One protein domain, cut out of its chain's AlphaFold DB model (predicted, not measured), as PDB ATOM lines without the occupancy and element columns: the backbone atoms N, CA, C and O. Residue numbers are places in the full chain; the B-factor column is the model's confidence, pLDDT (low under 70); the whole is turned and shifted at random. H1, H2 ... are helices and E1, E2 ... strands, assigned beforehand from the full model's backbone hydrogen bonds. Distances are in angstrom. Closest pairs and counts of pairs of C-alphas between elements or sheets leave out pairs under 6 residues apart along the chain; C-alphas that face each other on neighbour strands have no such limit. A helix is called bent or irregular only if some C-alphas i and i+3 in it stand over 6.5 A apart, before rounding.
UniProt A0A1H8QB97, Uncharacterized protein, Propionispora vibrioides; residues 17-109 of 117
ATOM      1  N   ILE A  17      20.978 -10.849  19.976       73.44
ATOM      2  CA  ILE A  17      20.036 -10.662  18.862       73.44
ATOM      3  C   ILE A  17      18.644 -10.245  19.332       73.44
ATOM      4  O   ILE A  17      17.957  -9.519  18.621       73.44
ATOM      5  N   SER A  18      18.240 -10.623  20.545       71.94
ATOM      6  CA  SER A  18      16.961 -10.223  21.143       71.94
ATOM      7  C   SER A  18      16.649  -8.719  20.977       71.94
ATOM      8  O   SER A  18      15.586  -8.419  20.424       71.94
ATOM      9  N   PRO A  19      17.563  -7.769  21.282       76.31
ATOM     10  CA  PRO A  19      17.294  -6.336  21.118       76.31
ATOM     11  C   PRO A  19      17.010  -5.915  19.669       76.31
ATOM     12  O   PRO A  19      16.311  -4.930  19.430       76.31
ATOM     13  N   LEU A  20      17.532  -6.661  18.689       77.62
ATOM     14  CA  LEU A  20      17.299  -6.396  17.270       77.62
ATOM     15  C   LEU A  20      15.861  -6.695  16.864       77.62
ATOM     16  O   LEU A  20      15.435  -6.194  15.841       77.62
ATOM     17  N   SER A  21      15.094  -7.450  17.650       77.06
ATOM     18  CA  SER A  21      13.688  -7.776  17.366       77.06
ATOM     19  C   SER A  21      12.680  -6.826  18.027       77.06
ATOM     20  O   SER A  21      11.480  -7.095  18.041       77.06
ATOM     21  N   LYS A  22      13.127  -5.703  18.598       82.50
ATOM     22  CA  LYS A  22      12.233  -4.752  19.269       82.50
ATOM     23  C   LYS A  22      11.132  -4.245  18.331       82.50
ATOM     24  O   LYS A  22      11.427  -3.708  17.266       82.50
ATOM     25  N   ASN A  23       9.869  -4.375  18.755       83.00
ATOM     26  CA  ASN A  23       8.668  -4.022  17.982       83.00
ATOM     27  C   ASN A  23       8.524  -4.734  16.621       83.00
ATOM     28  O   ASN A  23       7.760  -4.275  15.771       83.00
ATOM     29  N   LYS A  24       9.237  -5.843  16.398       85.19
ATOM     30  CA  LYS A  24       9.158  -6.620  15.158       85.19
ATOM     31  C   LYS A  24       9.296  -8.118  15.405       85.19
ATOM     32  O   LYS A  24       9.649  -8.576  16.491       85.19
ATOM     33  N   ILE A  25       8.974  -8.875  14.373       84.81
ATOM     34  CA  ILE A  25       9.336 -10.278  14.243       84.81
ATOM     35  C   ILE A  25      10.692 -10.303  13.549       84.81
ATOM     36  O   ILE A  25      10.876  -9.631  12.536       84.81
ATOM     37  N   LEU A  26      11.631 -11.062  14.097       85.69
ATOM     38  CA  LEU A  26      12.939 -11.302  13.508       85.69
ATOM     39  C   LEU A  26      13.164 -12.807  13.430       85.69
ATOM     40  O   LEU A  26      13.121 -13.510  14.439       85.69
ATOM     41  N   ILE A  27      13.439 -13.292  12.229       84.38
ATOM     42  CA  ILE A  27      13.837 -14.668  11.971       84.38
ATOM     43  C   ILE A  27      15.322 -14.643  11.648       84.38
ATOM     44  O   ILE A  27      15.741 -13.902  10.765       84.38
ATOM     45  N   LEU A  28      16.110 -15.452  12.346       84.38
ATOM     46  CA  LEU A  28      17.499 -15.713  11.986       84.38
ATOM     47  C   LEU A  28      17.613 -17.160  11.523       84.38
ATOM     48  O   LEU A  28      17.278 -18.070  12.278       84.38
ATOM     49  N   VAL A  29      18.142 -17.373  10.326       81.69
ATOM     50  CA  VAL A  29      18.490 -18.694   9.802       81.69
ATOM     51  C   VAL A  29      20.000 -18.752   9.633       81.69
ATOM     52  O   VAL A  29      20.579 -17.901   8.977       81.69
ATOM     53  N   GLU A  30      20.648 -19.741  10.228       80.81
ATOM     54  CA  GLU A  30      22.095 -19.955  10.173       80.81
ATOM     55  C   GLU A  30      22.388 -21.267   9.441       80.81
ATOM     56  O   GLU A  30      21.783 -22.294   9.751       80.81
ATOM     57  N   SER A  31      23.330 -21.257   8.497       78.88
ATOM     58  CA  SER A  31      23.846 -22.463   7.842       78.88
ATOM     59  C   SER A  31      24.755 -23.243   8.794       78.88
ATOM     60  O   SER A  31      25.793 -22.752   9.229       78.88
ATOM     61  N   GLN A  32      24.363 -24.477   9.113       76.44
ATOM     62  CA  GLN A  32      25.164 -25.435   9.884       76.44
ATOM     63  C   GLN A  32      26.053 -26.274   8.955       76.44
ATOM     64  O   GLN A  32      27.189 -26.598   9.301       76.44
ATOM     65  N   ASN A  33      25.542 -26.626   7.770       70.00
ATOM     66  CA  ASN A  33      26.266 -27.412   6.778       70.00
ATOM     67  C   ASN A  33      26.017 -26.877   5.354       70.00
ATOM     68  O   ASN A  33      24.974 -27.170   4.765       70.00
ATOM     69  N   PRO A  34      26.996 -26.163   4.769       61.88
ATOM     70  CA  PRO A  34      26.914 -25.604   3.422       61.88
ATOM     71  C   PRO A  34      26.545 -26.611   2.332       61.88
ATOM     72  O   PRO A  34      25.827 -26.263   1.405       61.88
ATOM     73  N   GLY A  35      27.033 -27.852   2.438       62.56
ATOM     74  CA  GLY A  35      26.829 -28.885   1.416       62.56
ATOM     75  C   GLY A  35      25.416 -29.470   1.400       62.56
ATOM     76  O   GLY A  35      25.087 -30.237   0.503       62.56
ATOM     77  N   LEU A  36      24.593 -29.131   2.394       64.31
ATOM     78  CA  LEU A  36      23.185 -29.517   2.474       64.31
ATOM     79  C   LEU A  36      22.244 -28.337   2.172       64.31
ATOM     80  O   LEU A  36      21.031 -28.528   2.098       64.31
ATOM     81  N   CYS A  37      22.784 -27.125   1.975       63.28
ATOM     82  CA  CYS A  37      21.993 -25.930   1.678       63.28
ATOM     83  C   CYS A  37      21.393 -25.939   0.265       63.28
ATOM     84  O   CYS A  37      20.368 -25.297   0.060       63.28
ATOM     85  N   ASP A  38      21.944 -26.712  -0.674       60.84
ATOM     86  CA  ASP A  38      21.381 -26.860  -2.027       60.84
ATOM     87  C   ASP A  38      19.949 -27.434  -2.004       60.84
ATOM     88  O   ASP A  38      19.145 -27.156  -2.886       60.84
ATOM     89  N   GLN A  39      19.579 -28.188  -0.960       59.09
ATOM     90  CA  GLN A  39      18.213 -28.703  -0.784       59.09
ATOM     91  C   GLN A  39      17.238 -27.671  -0.193       59.09
ATOM     92  O   GLN A  39      16.049 -27.953  -0.047       59.09
ATOM     93  N   MET A  40      17.714 -26.476   0.163       63.06
ATOM     94  CA  MET A  40      16.913 -25.464   0.849       63.06
ATOM     95  C   MET A  40      16.212 -24.474  -0.068       63.06
ATOM     96  O   MET A  40      15.349 -23.741   0.407       63.06
ATOM     97  N   GLU A  41      16.526 -24.454  -1.359       62.50
ATOM     98  CA  GLU A  41      15.905 -23.546  -2.329       62.50
ATOM     99  C   GLU A  41      14.365 -23.680  -2.313       62.50
ATOM    100  O   GLU A  41      13.631 -22.694  -2.284       62.50
ATOM    101  N   THR A  42      13.860 -24.916  -2.176       58.06
ATOM    102  CA  THR A  42      12.421 -25.203  -2.004       58.06
ATOM    103  C   THR A  42      11.883 -24.762  -0.637       58.06
ATOM    104  O   THR A  42      10.736 -24.343  -0.527       58.06
ATOM    105  N   THR A  43      12.696 -24.821   0.416       60.34
ATOM    106  CA  THR A  43      12.315 -24.399   1.772       60.34
ATOM    107  C   THR A  43      12.170 -22.886   1.875       60.34
ATOM    108  O   THR A  43      11.233 -22.384   2.496       60.34
ATOM    109  N   PHE A  44      13.075 -22.153   1.230       63.25
ATOM    110  CA  PHE A  44      13.004 -20.703   1.156       63.25
ATOM    111  C   PHE A  44      11.772 -20.235   0.372       63.25
ATOM    112  O   PHE A  44      11.341 -19.112   0.596       63.25
ATOM    113  N   ALA A  45      11.108 -21.102  -0.414       58.97
ATOM    114  CA  ALA A  45       9.856 -20.784  -1.116       58.97
ATOM    115  C   ALA A  45       8.725 -20.376  -0.155       58.97
ATOM    116  O   ALA A  45       7.833 -19.618  -0.530       58.97
ATOM    117  N   LEU A  46       8.788 -20.831   1.101       56.41
ATOM    118  CA  LEU A  46       7.848 -20.463   2.159       56.41
ATOM    119  C   LEU A  46       8.026 -19.007   2.635       56.41
ATOM    120  O   LEU A  46       7.070 -18.418   3.137       56.41
ATOM    121  N   LEU A  47       9.201 -18.389   2.430       61.66
ATOM    122  CA  LEU A  47       9.452 -16.980   2.767       61.66
ATOM    123  C   LEU A  47       8.731 -15.987   1.850       61.66
ATOM    124  O   LEU A  47       8.443 -14.875   2.297       61.66
ATOM    125  N   ASN A  48       8.340 -16.397   0.636       59.34
ATOM    126  CA  ASN A  48       7.444 -15.591  -0.204       59.34
ATOM    127  C   ASN A  48       6.132 -15.263   0.535       59.34
ATOM    128  O   ASN A  48       5.557 -14.198   0.326       59.34
ATOM    129  N   GLY A  49       5.675 -16.144   1.435       53.78
ATOM    130  CA  GLY A  49       4.483 -15.919   2.258       53.78
ATOM    131  C   GLY A  49       4.622 -14.792   3.289       53.78
ATOM    132  O   GLY A  49       3.614 -14.330   3.807       53.78
ATOM    133  N   ILE A  50       5.847 -14.330   3.569       56.91
ATOM    134  CA  ILE A  50       6.159 -13.240   4.514       56.91
ATOM    135  C   ILE A  50       6.518 -11.942   3.748       56.91
ATOM    136  O   ILE A  50       6.878 -10.932   4.345       56.91
ATOM    137  N   GLY A  51       6.369 -11.935   2.416       57.59
ATOM    138  CA  GLY A  51       6.530 -10.740   1.580       57.59
ATOM    139  C   GLY A  51       7.955 -10.455   1.104       57.59
ATOM    140  O   GLY A  51       8.230  -9.327   0.701       57.59
ATOM    141  N   TYR A  52       8.852 -11.445   1.134       62.41
ATOM    142  CA  TYR A  52      10.215 -11.310   0.616       62.41
ATOM    143  C   TYR A  52      10.431 -12.120  -0.664       62.41
ATOM    144  O   TYR A  52      10.035 -13.282  -0.725       62.41
ATOM    145  N   GLU A  53      11.111 -11.530  -1.652       61.09
ATOM    146  CA  GLU A  53      11.492 -12.217  -2.890       61.09
ATOM    147  C   GLU A  53      12.656 -13.195  -2.648       61.09
ATOM    148  O   GLU A  53      13.697 -12.837  -2.100       61.09
ATOM    149  N   LEU A  54      12.472 -14.455  -3.057       60.72
ATOM    150  CA  LEU A  54      13.394 -15.561  -2.763       60.72
ATOM    151  C   LEU A  54      14.817 -15.398  -3.294       60.72
ATOM    152  O   LEU A  54      15.753 -15.874  -2.655       60.72
ATOM    153  N   ALA A  55      14.950 -14.850  -4.502       58.66
ATOM    154  CA  ALA A  55      16.199 -14.916  -5.254       58.66
ATOM    155  C   ALA A  55      17.312 -14.147  -4.533       58.66
ATOM    156  O   ALA A  55      18.390 -14.690  -4.304       58.66
ATOM    157  N   ASP A  56      16.997 -12.941  -4.058       65.69
ATOM    158  CA  ASP A  56      17.958 -12.094  -3.352       65.69
ATOM    159  C   ASP A  56      18.297 -12.649  -1.958       65.69
ATOM    160  O   ASP A  56      19.444 -12.589  -1.516       65.69
ATOM    161  N   LEU A  57      17.319 -13.262  -1.278       69.19
ATOM    162  CA  LEU A  57      17.525 -13.851   0.047       69.19
ATOM    163  C   LEU A  57      18.410 -15.101   0.011       69.19
ATOM    164  O   LEU A  57      19.172 -15.342   0.948       69.19
ATOM    165  N   PHE A  58      18.300 -15.928  -1.031       71.00
ATOM    166  CA  PHE A  58      19.090 -17.154  -1.118       71.00
ATOM    167  C   PHE A  58      20.560 -16.855  -1.413       71.00
ATOM    168  O   PHE A  58      21.443 -17.424  -0.766       71.00
ATOM    169  N   ASP A  59      20.826 -15.906  -2.311       71.31
ATOM    170  CA  ASP A  59      22.183 -15.442  -2.594       71.31
ATOM    171  C   ASP A  59      22.823 -14.807  -1.351       71.31
ATOM    172  O   ASP A  59      23.968 -15.121  -1.009       71.31
ATOM    173  N   GLU A  60      22.069 -13.985  -0.612       72.00
ATOM    174  CA  GLU A  60      22.529 -13.410   0.653       72.00
ATOM    175  C   GLU A  60      22.814 -14.497   1.702       72.00
ATOM    176  O   GLU A  60      23.850 -14.464   2.373       72.00
ATOM    177  N   PHE A  61      21.952 -15.510   1.800       75.62
ATOM    178  CA  PHE A  61      22.133 -16.638   2.710       75.62
ATOM    179  C   PHE A  61      23.383 -17.466   2.379       75.62
ATOM    180  O   PHE A  61      24.145 -17.833   3.281       75.62
ATOM    181  N   LEU A  62      23.631 -17.753   1.098       74.06
ATOM    182  CA  LEU A  62      24.818 -18.488   0.662       74.06
ATOM    183  C   LEU A  62      26.102 -17.683   0.886       74.06
ATOM    184  O   LEU A  62      27.104 -18.256   1.330       74.06
ATOM    185  N   ALA A  63      26.065 -16.374   0.621       76.19
ATOM    186  CA  ALA A  63      27.203 -15.477   0.788       76.19
ATOM    187  C   ALA A  63      27.565 -15.267   2.266       76.19
ATOM    188  O   ALA A  63      28.730 -15.400   2.647       76.19
ATOM    189  N   ASN A  64      26.569 -14.988   3.109       76.50
ATOM    190  CA  ASN A  64      26.778 -14.625   4.509       76.50
ATOM    191  C   ASN A  64      26.755 -15.824   5.462       76.50
ATOM    192  O   ASN A  64      27.161 -15.694   6.615       76.50
ATOM    193  N   ARG A  65      26.305 -17.000   4.999       74.94
ATOM    194  CA  ARG A  65      26.029 -18.199   5.822       74.94
ATOM    195  C   ARG A  65      24.930 -18.002   6.866       74.94
ATOM    196  O   ARG A  65      24.684 -18.898   7.672       74.94
ATOM    197  N   TYR A  66      24.254 -16.862   6.841       78.56
ATOM    198  CA  TYR A  66      23.089 -16.576   7.652       78.56
ATOM    199  C   TYR A  66      22.121 -15.688   6.874       78.56
ATOM    200  O   TYR A  66      22.516 -14.991   5.943       78.56
ATOM    201  N   LEU A  67      20.859 -15.710   7.284       81.00
ATOM    202  CA  LEU A  67      19.803 -14.863   6.760       81.00
ATOM    203  C   LEU A  67      18.987 -14.289   7.910       81.00
ATOM    204  O   LEU A  67      18.610 -15.013   8.832       81.00
ATOM    205  N   THR A  68      18.685 -12.999   7.826       81.19
ATOM    206  CA  THR A  68      17.768 -12.322   8.740       81.19
ATOM    207  C   THR A  68      16.538 -11.849   7.989       81.19
ATOM    208  O   THR A  68      16.663 -11.128   7.005       81.19
ATOM    209  N   VAL A  69      15.356 -12.221   8.469       81.00
ATOM    210  CA  VAL A  69      14.071 -11.790   7.906       81.00
ATOM    211  C   VAL A  69      13.319 -11.010   8.968       81.00
ATOM    212  O   VAL A  69      13.221 -11.459  10.111       81.00
ATOM    213  N   GLU A  70      12.786  -9.849   8.604       85.31
ATOM    214  CA  GLU A  70      12.086  -8.962   9.526       85.31
ATOM    215  C   GLU A  70      10.638  -8.755   9.088       85.31
ATOM    216  O   GLU A  70      10.352  -8.540   7.918       85.31
ATOM    217  N   ALA A  71       9.694  -8.781  10.020       81.75
ATOM    218  CA  ALA A  71       8.298  -8.505   9.704       81.75
ATOM    219  C   ALA A  71       7.634  -7.680  10.801       81.75
ATOM    220  O   ALA A  71       8.017  -7.728  11.973       81.75
ATOM    221  N   ALA A  72       6.604  -6.920  10.429       85.00
ATOM    222  CA  ALA A  72       5.753  -6.259  11.409       85.00
ATOM    223  C   ALA A  72       5.048  -7.308  12.283       85.00
ATOM    224  O   ALA A  72       4.628  -8.356  11.783       85.00
ATOM    225  N   ILE A  73       4.891  -7.009  13.575       85.31
ATOM    226  CA  ILE A  73       4.154  -7.874  14.501       85.31
ATOM    227  C   ILE A  73       2.681  -7.885  14.086       85.31
ATOM    228  O   ILE A  73       1.984  -6.873  14.183       85.31
ATOM    229  N   SER A  74       2.219  -9.033  13.608       85.12
ATOM    230  CA  SER A  74       0.816  -9.310  13.319       85.12
ATOM    231  C   SER A  74       0.546 -10.799  13.565       85.12
ATOM    232  O   SER A  74       1.455 -11.611  13.384       85.12
ATOM    233  N   PRO A  75      -0.690 -11.197  13.921       82.50
ATOM    234  CA  PRO A  75      -1.015 -12.609  14.140       82.50
ATOM    235  C   PRO A  75      -0.716 -13.499  12.925       82.50
ATOM    236  O   PRO A  75      -0.336 -14.658  13.073       82.50
ATOM    237  N   GLU A  76      -0.878 -12.954  11.720       82.38
ATOM    238  CA  GLU A  76      -0.584 -13.642  10.464       82.38
ATOM    239  C   GLU A  76       0.920 -13.870  10.283       82.38
ATOM    240  O   GLU A  76       1.347 -15.003  10.051       82.38
ATOM    241  N   ASN A  77       1.725 -12.821  10.478       81.56
ATOM    242  CA  ASN A  77       3.176 -12.899  10.339       81.56
ATOM    243  C   ASN A  77       3.802 -13.761  11.439       81.56
ATOM    244  O   ASN A  77       4.734 -14.511  11.166       81.56
ATOM    245  N   GLU A  78       3.288 -13.699  12.672       83.31
ATOM    246  CA  GLU A  78       3.744 -14.554  13.773       83.31
ATOM    247  C   GLU A  78       3.486 -16.029  13.471       83.31
ATOM    248  O   GLU A  78       4.364 -16.869  13.693       83.31
ATOM    249  N   ARG A  79       2.308 -16.351  12.918       82.62
ATOM    250  CA  ARG A  79       1.977 -17.717  12.505       82.62
ATOM    251  C   ARG A  79       2.899 -18.192  11.386       82.62
ATOM    252  O   ARG A  79       3.508 -19.249  11.531       82.62
ATOM    253  N   ALA A  80       3.048 -17.407  10.320       80.44
ATOM    254  CA  ALA A  80       3.903 -17.755   9.185       80.44
ATOM    255  C   ALA A  80       5.377 -17.922   9.600       80.44
ATOM    256  O   ALA A  80       6.019 -18.911   9.247       80.44
ATOM    257  N   ALA A  81       5.900 -17.006  10.423       81.31
ATOM    258  CA  ALA A  81       7.259 -17.082  10.957       81.31
ATOM    259  C   ALA A  81       7.469 -18.320  11.843       81.31
ATOM    260  O   ALA A  81       8.504 -18.982  11.759       81.31
ATOM    261  N   THR A  82       6.476 -18.663  12.668       83.19
ATOM    262  CA  THR A  82       6.508 -19.864  13.515       83.19
ATOM    263  C   THR A  82       6.508 -21.140  12.677       83.19
ATOM    264  O   THR A  82       7.317 -22.032  12.926       83.19
ATOM    265  N   GLU A  83       5.634 -21.237  11.673       80.25
ATOM    266  CA  GLU A  83       5.566 -22.386  10.761       80.25
ATOM    267  C   GLU A  83       6.888 -22.585  10.014       80.25
ATOM    268  O   GLU A  83       7.417 -23.697   9.990       80.25
ATOM    269  N   LEU A  84       7.476 -21.502   9.496       78.44
ATOM    270  CA  LEU A  84       8.768 -21.538   8.819       78.44
ATOM    271  C   LEU A  84       9.890 -22.029   9.743       78.44
ATOM    272  O   LEU A  84      10.649 -22.929   9.384       78.44
ATOM    273  N   VAL A  85      10.013 -21.444  10.936       81.38
ATOM    274  CA  VAL A  85      11.085 -21.786  11.882       81.38
ATOM    275  C   VAL A  85      10.925 -23.216  12.391       81.38
ATOM    276  O   VAL A  85      11.922 -23.919  12.556       81.38
ATOM    277  N   ASN A  86       9.693 -23.688  12.588       81.62
ATOM    278  CA  ASN A  86       9.435 -25.088  12.908       81.62
ATOM    279  C   ASN A  86       9.847 -26.009  11.753       81.62
ATOM    280  O   ASN A  86      10.501 -27.020  12.000       81.62
ATOM    281  N   TYR A  87       9.520 -25.653  10.507       77.44
ATOM    282  CA  TYR A  87       9.894 -26.428   9.324       77.44
ATOM    283  C   TYR A  87      11.419 -26.526   9.158       77.44
ATOM    284  O   TYR A  87      11.956 -27.621   8.993       77.44
ATOM    285  N   LEU A  88      12.134 -25.406   9.297       77.00
ATOM    286  CA  LEU A  88      13.600 -25.352   9.235       77.00
ATOM    287  C   LEU A  88      14.275 -26.165  10.349       77.00
ATOM    288  O   LEU A  88      15.347 -26.723  10.137       77.00
ATOM    289  N   ASN A  89      13.644 -26.264  11.521       76.50
ATOM    290  CA  ASN A  89      14.143 -27.061  12.642       76.50
ATOM    291  C   ASN A  89      13.643 -28.521  12.640       76.50
ATOM    292  O   ASN A  89      13.854 -29.237  13.621       76.50
ATOM    293  N   THR A  90      12.994 -28.992  11.570       73.88
ATOM    294  CA  THR A  90      12.670 -30.421  11.422       73.88
ATOM    295  C   THR A  90      13.938 -31.265  11.309       73.88
ATOM    296  O   THR A  90      14.967 -30.804  10.822       73.88
ATOM    297  N   ALA A  91      13.860 -32.537  11.714       63.06
ATOM    298  CA  ALA A  91      15.020 -33.430  11.814       63.06
ATOM    299  C   ALA A  91      15.838 -33.598  10.513       63.06
ATOM    300  O   ALA A  91      17.021 -33.926  10.583       63.06
ATOM    301  N   GLN A  92      15.232 -33.383   9.336       65.19
ATOM    302  CA  GLN A  92      15.941 -33.433   8.050       65.19
ATOM    303  C   GLN A  92      16.761 -32.163   7.785       65.19
ATOM    304  O   GLN A  92      17.884 -32.253   7.298       65.19
ATOM    305  N   LEU A  93      16.228 -30.988   8.133       68.75
ATOM    306  CA  LEU A  93      16.859 -29.695   7.851       68.75
ATOM    307  C   LEU A  93      17.701 -29.171   9.015       68.75
ATOM    308  O   LEU A  93      18.614 -28.388   8.782       68.75
ATOM    309  N   SER A  94      17.495 -29.668  10.236       69.94
ATOM    310  CA  SER A  94      18.259 -29.270  11.425       69.94
ATOM    311  C   SER A  94      19.758 -29.585  11.333       69.94
ATOM    312  O   SER A  94      20.547 -29.078  12.127       69.94
ATOM    313  N   GLN A  95      20.161 -30.459  10.401       70.06
ATOM    314  CA  GLN A  95      21.570 -30.741  10.094       70.06
ATOM    315  C   GLN A  95      22.167 -29.755   9.078       70.06
ATOM    316  O   GLN A  95      23.384 -29.587   9.027       70.06
ATOM    317  N   ALA A  96      21.320 -29.123   8.265       72.31
ATOM    318  CA  ALA A  96      21.706 -28.139   7.262       72.31
ATOM    319  C   ALA A  96      21.664 -26.717   7.830       72.31
ATOM    320  O   ALA A  96      22.543 -25.910   7.535       72.31
ATOM    321  N   VAL A  97      20.673 -26.424   8.676       76.81
ATOM    322  CA  VAL A  97      20.403 -25.091   9.212       76.81
ATOM    323  C   VAL A  97      19.886 -25.096  10.631       76.81
ATOM    324  O   VAL A  97      19.326 -26.068  11.127       76.81
ATOM    325  N   LYS A  98      20.038 -23.941  11.266       81.44
ATOM    326  CA  LYS A  98      19.449 -23.629  12.554       81.44
ATOM    327  C   LYS A  98      18.642 -22.349  12.437       81.44
ATOM    328  O   LYS A  98      19.177 -21.324  12.028       81.44
ATOM    329  N   ALA A  99      17.363 -22.410  12.789       82.06
ATOM    330  CA  ALA A  99      16.476 -21.255  12.709       82.06
ATOM    331  C   ALA A  99      16.032 -20.798  14.100       82.06
ATOM    332  O   ALA A  99      15.694 -21.612  14.963       82.06
ATOM    333  N   TYR A 100      15.997 -19.487  14.297       84.88
ATOM    334  CA  TYR A 100      15.567 -18.829  15.521       84.88
ATOM    335  C   TYR A 100      14.460 -17.835  15.194       84.88
ATOM    336  O   TYR A 100      14.559 -17.092  14.217       84.88
ATOM    337  N   LEU A 101      13.433 -17.801  16.039       86.38
ATOM    338  CA  LEU A 101      12.355 -16.827  15.972       86.38
ATOM    339  C   LEU A 101      12.452 -15.892  17.169       86.38
ATOM    340  O   LEU A 101      12.447 -16.348  18.308       86.38
ATOM    341  N   PHE A 102      12.484 -14.593  16.921       87.00
ATOM    342  CA  PHE A 102      12.387 -13.571  17.948       87.00
ATOM    343  C   PHE A 102      11.152 -12.715  17.690       87.00
ATOM    344  O   PHE A 102      10.947 -12.230  16.579       87.00
ATOM    345  N   VAL A 103      10.333 -12.517  18.715       84.94
ATOM    346  CA  VAL A 103       9.166 -11.634  18.664       84.94
ATOM    347  C   VAL A 103       9.281 -10.663  19.820       84.94
ATOM    348  O   VAL A 103       9.267 -11.077  20.977       84.94
ATOM    349  N   ASN A 104       9.411  -9.374  19.505       85.94
ATOM    350  CA  ASN A 104       9.485  -8.306  20.499       85.94
ATOM    351  C   ASN A 104      10.469  -8.603  21.649       85.94
ATOM    352  O   ASN A 104      10.098  -8.623  22.820       85.94
ATOM    353  N   GLU A 105      11.723  -8.877  21.297       83.81
ATOM    354  CA  GLU A 105      12.827  -9.177  22.221       83.81
ATOM    355  C   GLU A 105      12.744 -10.554  22.907       83.81
ATOM    356  O   GLU A 105      13.693 -10.970  23.576       83.81
ATOM    357  N   ALA A 106      11.682 -11.330  22.690       81.25
ATOM    358  CA  ALA A 106      11.560 -12.686  23.211       81.25
ATOM    359  C   ALA A 106      11.972 -13.730  22.165       81.25
ATOM    360  O   ALA A 106      11.428 -13.768  21.064       81.25
ATOM    361  N   LEU A 107      12.899 -14.624  22.526       80.25
ATOM    362  CA  LEU A 107      13.180 -15.822  21.734       80.25
ATOM    363  C   LEU A 107      12.003 -16.797  21.861       80.25
ATOM    364  O   LEU A 107      11.749 -17.342  22.937       80.25
ATOM    365  N   ILE A 108      11.339 -17.067  20.744       79.81
ATOM    366  CA  ILE A 108      10.305 -18.087  20.632       79.81
ATOM    367  C   ILE A 108      10.994 -19.392  20.257       79.81
ATOM    368  O   ILE A 108      11.575 -19.538  19.179       79.81
ATOM    369  N   ARG A 109      10.980 -20.350  21.186       69.62
ATOM    370  CA  ARG A 109      11.555 -21.667  20.921       69.62
ATOM    371  C   ARG A 109      10.614 -22.439  19.995       69.62
ATOM    372  O   ARG A 109       9.436 -22.563  20.337       69.62
TER     373      ARG A 109
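What this domain is: This is residues 17 to 109 of the 117 residues of an uncharacterized protein of Propionispora vibrioides (UniProt A0A1H8QB97). A twisted sheet of four strands is covered on one face by H2, H3 and H4, while the short helix H1 packs on the opposite face. H4 runs along the strands, and H2 and H3 make a helical hairpin next to it. The printed part has 93 residues, with four named helices and four named strands in the order H1 E1 H2 H3 E2 H4 E3 E4; the sheet runs E2 E1 E3 E4, antiparallel throughout. The class is mixed; the whole is compact, with a radius of gyration of the C-alphas of 12.3 A and spans of 35 by 24 by 21 A.

How they stand to each other: H1, residues 17 to 21, lies over E3, residues 97 to 103, at a height over the sheet of 7.4 A. E1, residues 24 to 31, is antiparallel to E3, with N 28 and O 100 at 2.9 A, and to E2, residues 66 to 72, with N 27 and O 69 at 2.8 A. H2, residues 34 to 50, and H3, residues 54 to 64, touch at a steep tilt of 40 degrees, opposite ways; their closest C-alphas, Phe 44 and Leu 54, are 6.5 A apart. H4, residues 75 to 88, lies over E1 and E3, and residues 43 to 50 of H2 touch it, closest at the C-alphas of Ile 50 and Asn 77, 6.6 A. E2, H4 and E3 form a split strand-helix-strand unit, two strands running the same way with a helix between and E1 between them in the sheet; its crossover is right-handed. E4, residues 106 to 108, forms a hairpin with E3, N 108 and O 101 at 2.8 A. Every O i to N i+4 pair is within hydrogen-bond range in H3 and H4, but 0 of 1 in H1 and 1 of 13 in H2, whose O i to N i+3 pairs are within range in 2 of 2 and 10 of 14.

Where its parts are: H1 begins at C-alpha 17 (20.036, -10.662, 18.862). E1 is 22.8 A long, H2 24.2 A, E2 20.5 A and H4 20.0 A. H2 is irregular, only just: C-alphas 39 and 42 are 6.9 A apart. E4 ends at C-alpha 108 (10.305, -18.087, 20.632).

The domain as a whole: The C-alphas farthest apart, those of Asn 23 and Gly 35, are 35.0 A apart. The printed part has no cut and no long link. Mean pLDDT of the printed part is 74.3; it is under 70 at residues 34 to 57, 91 to 94 and 109.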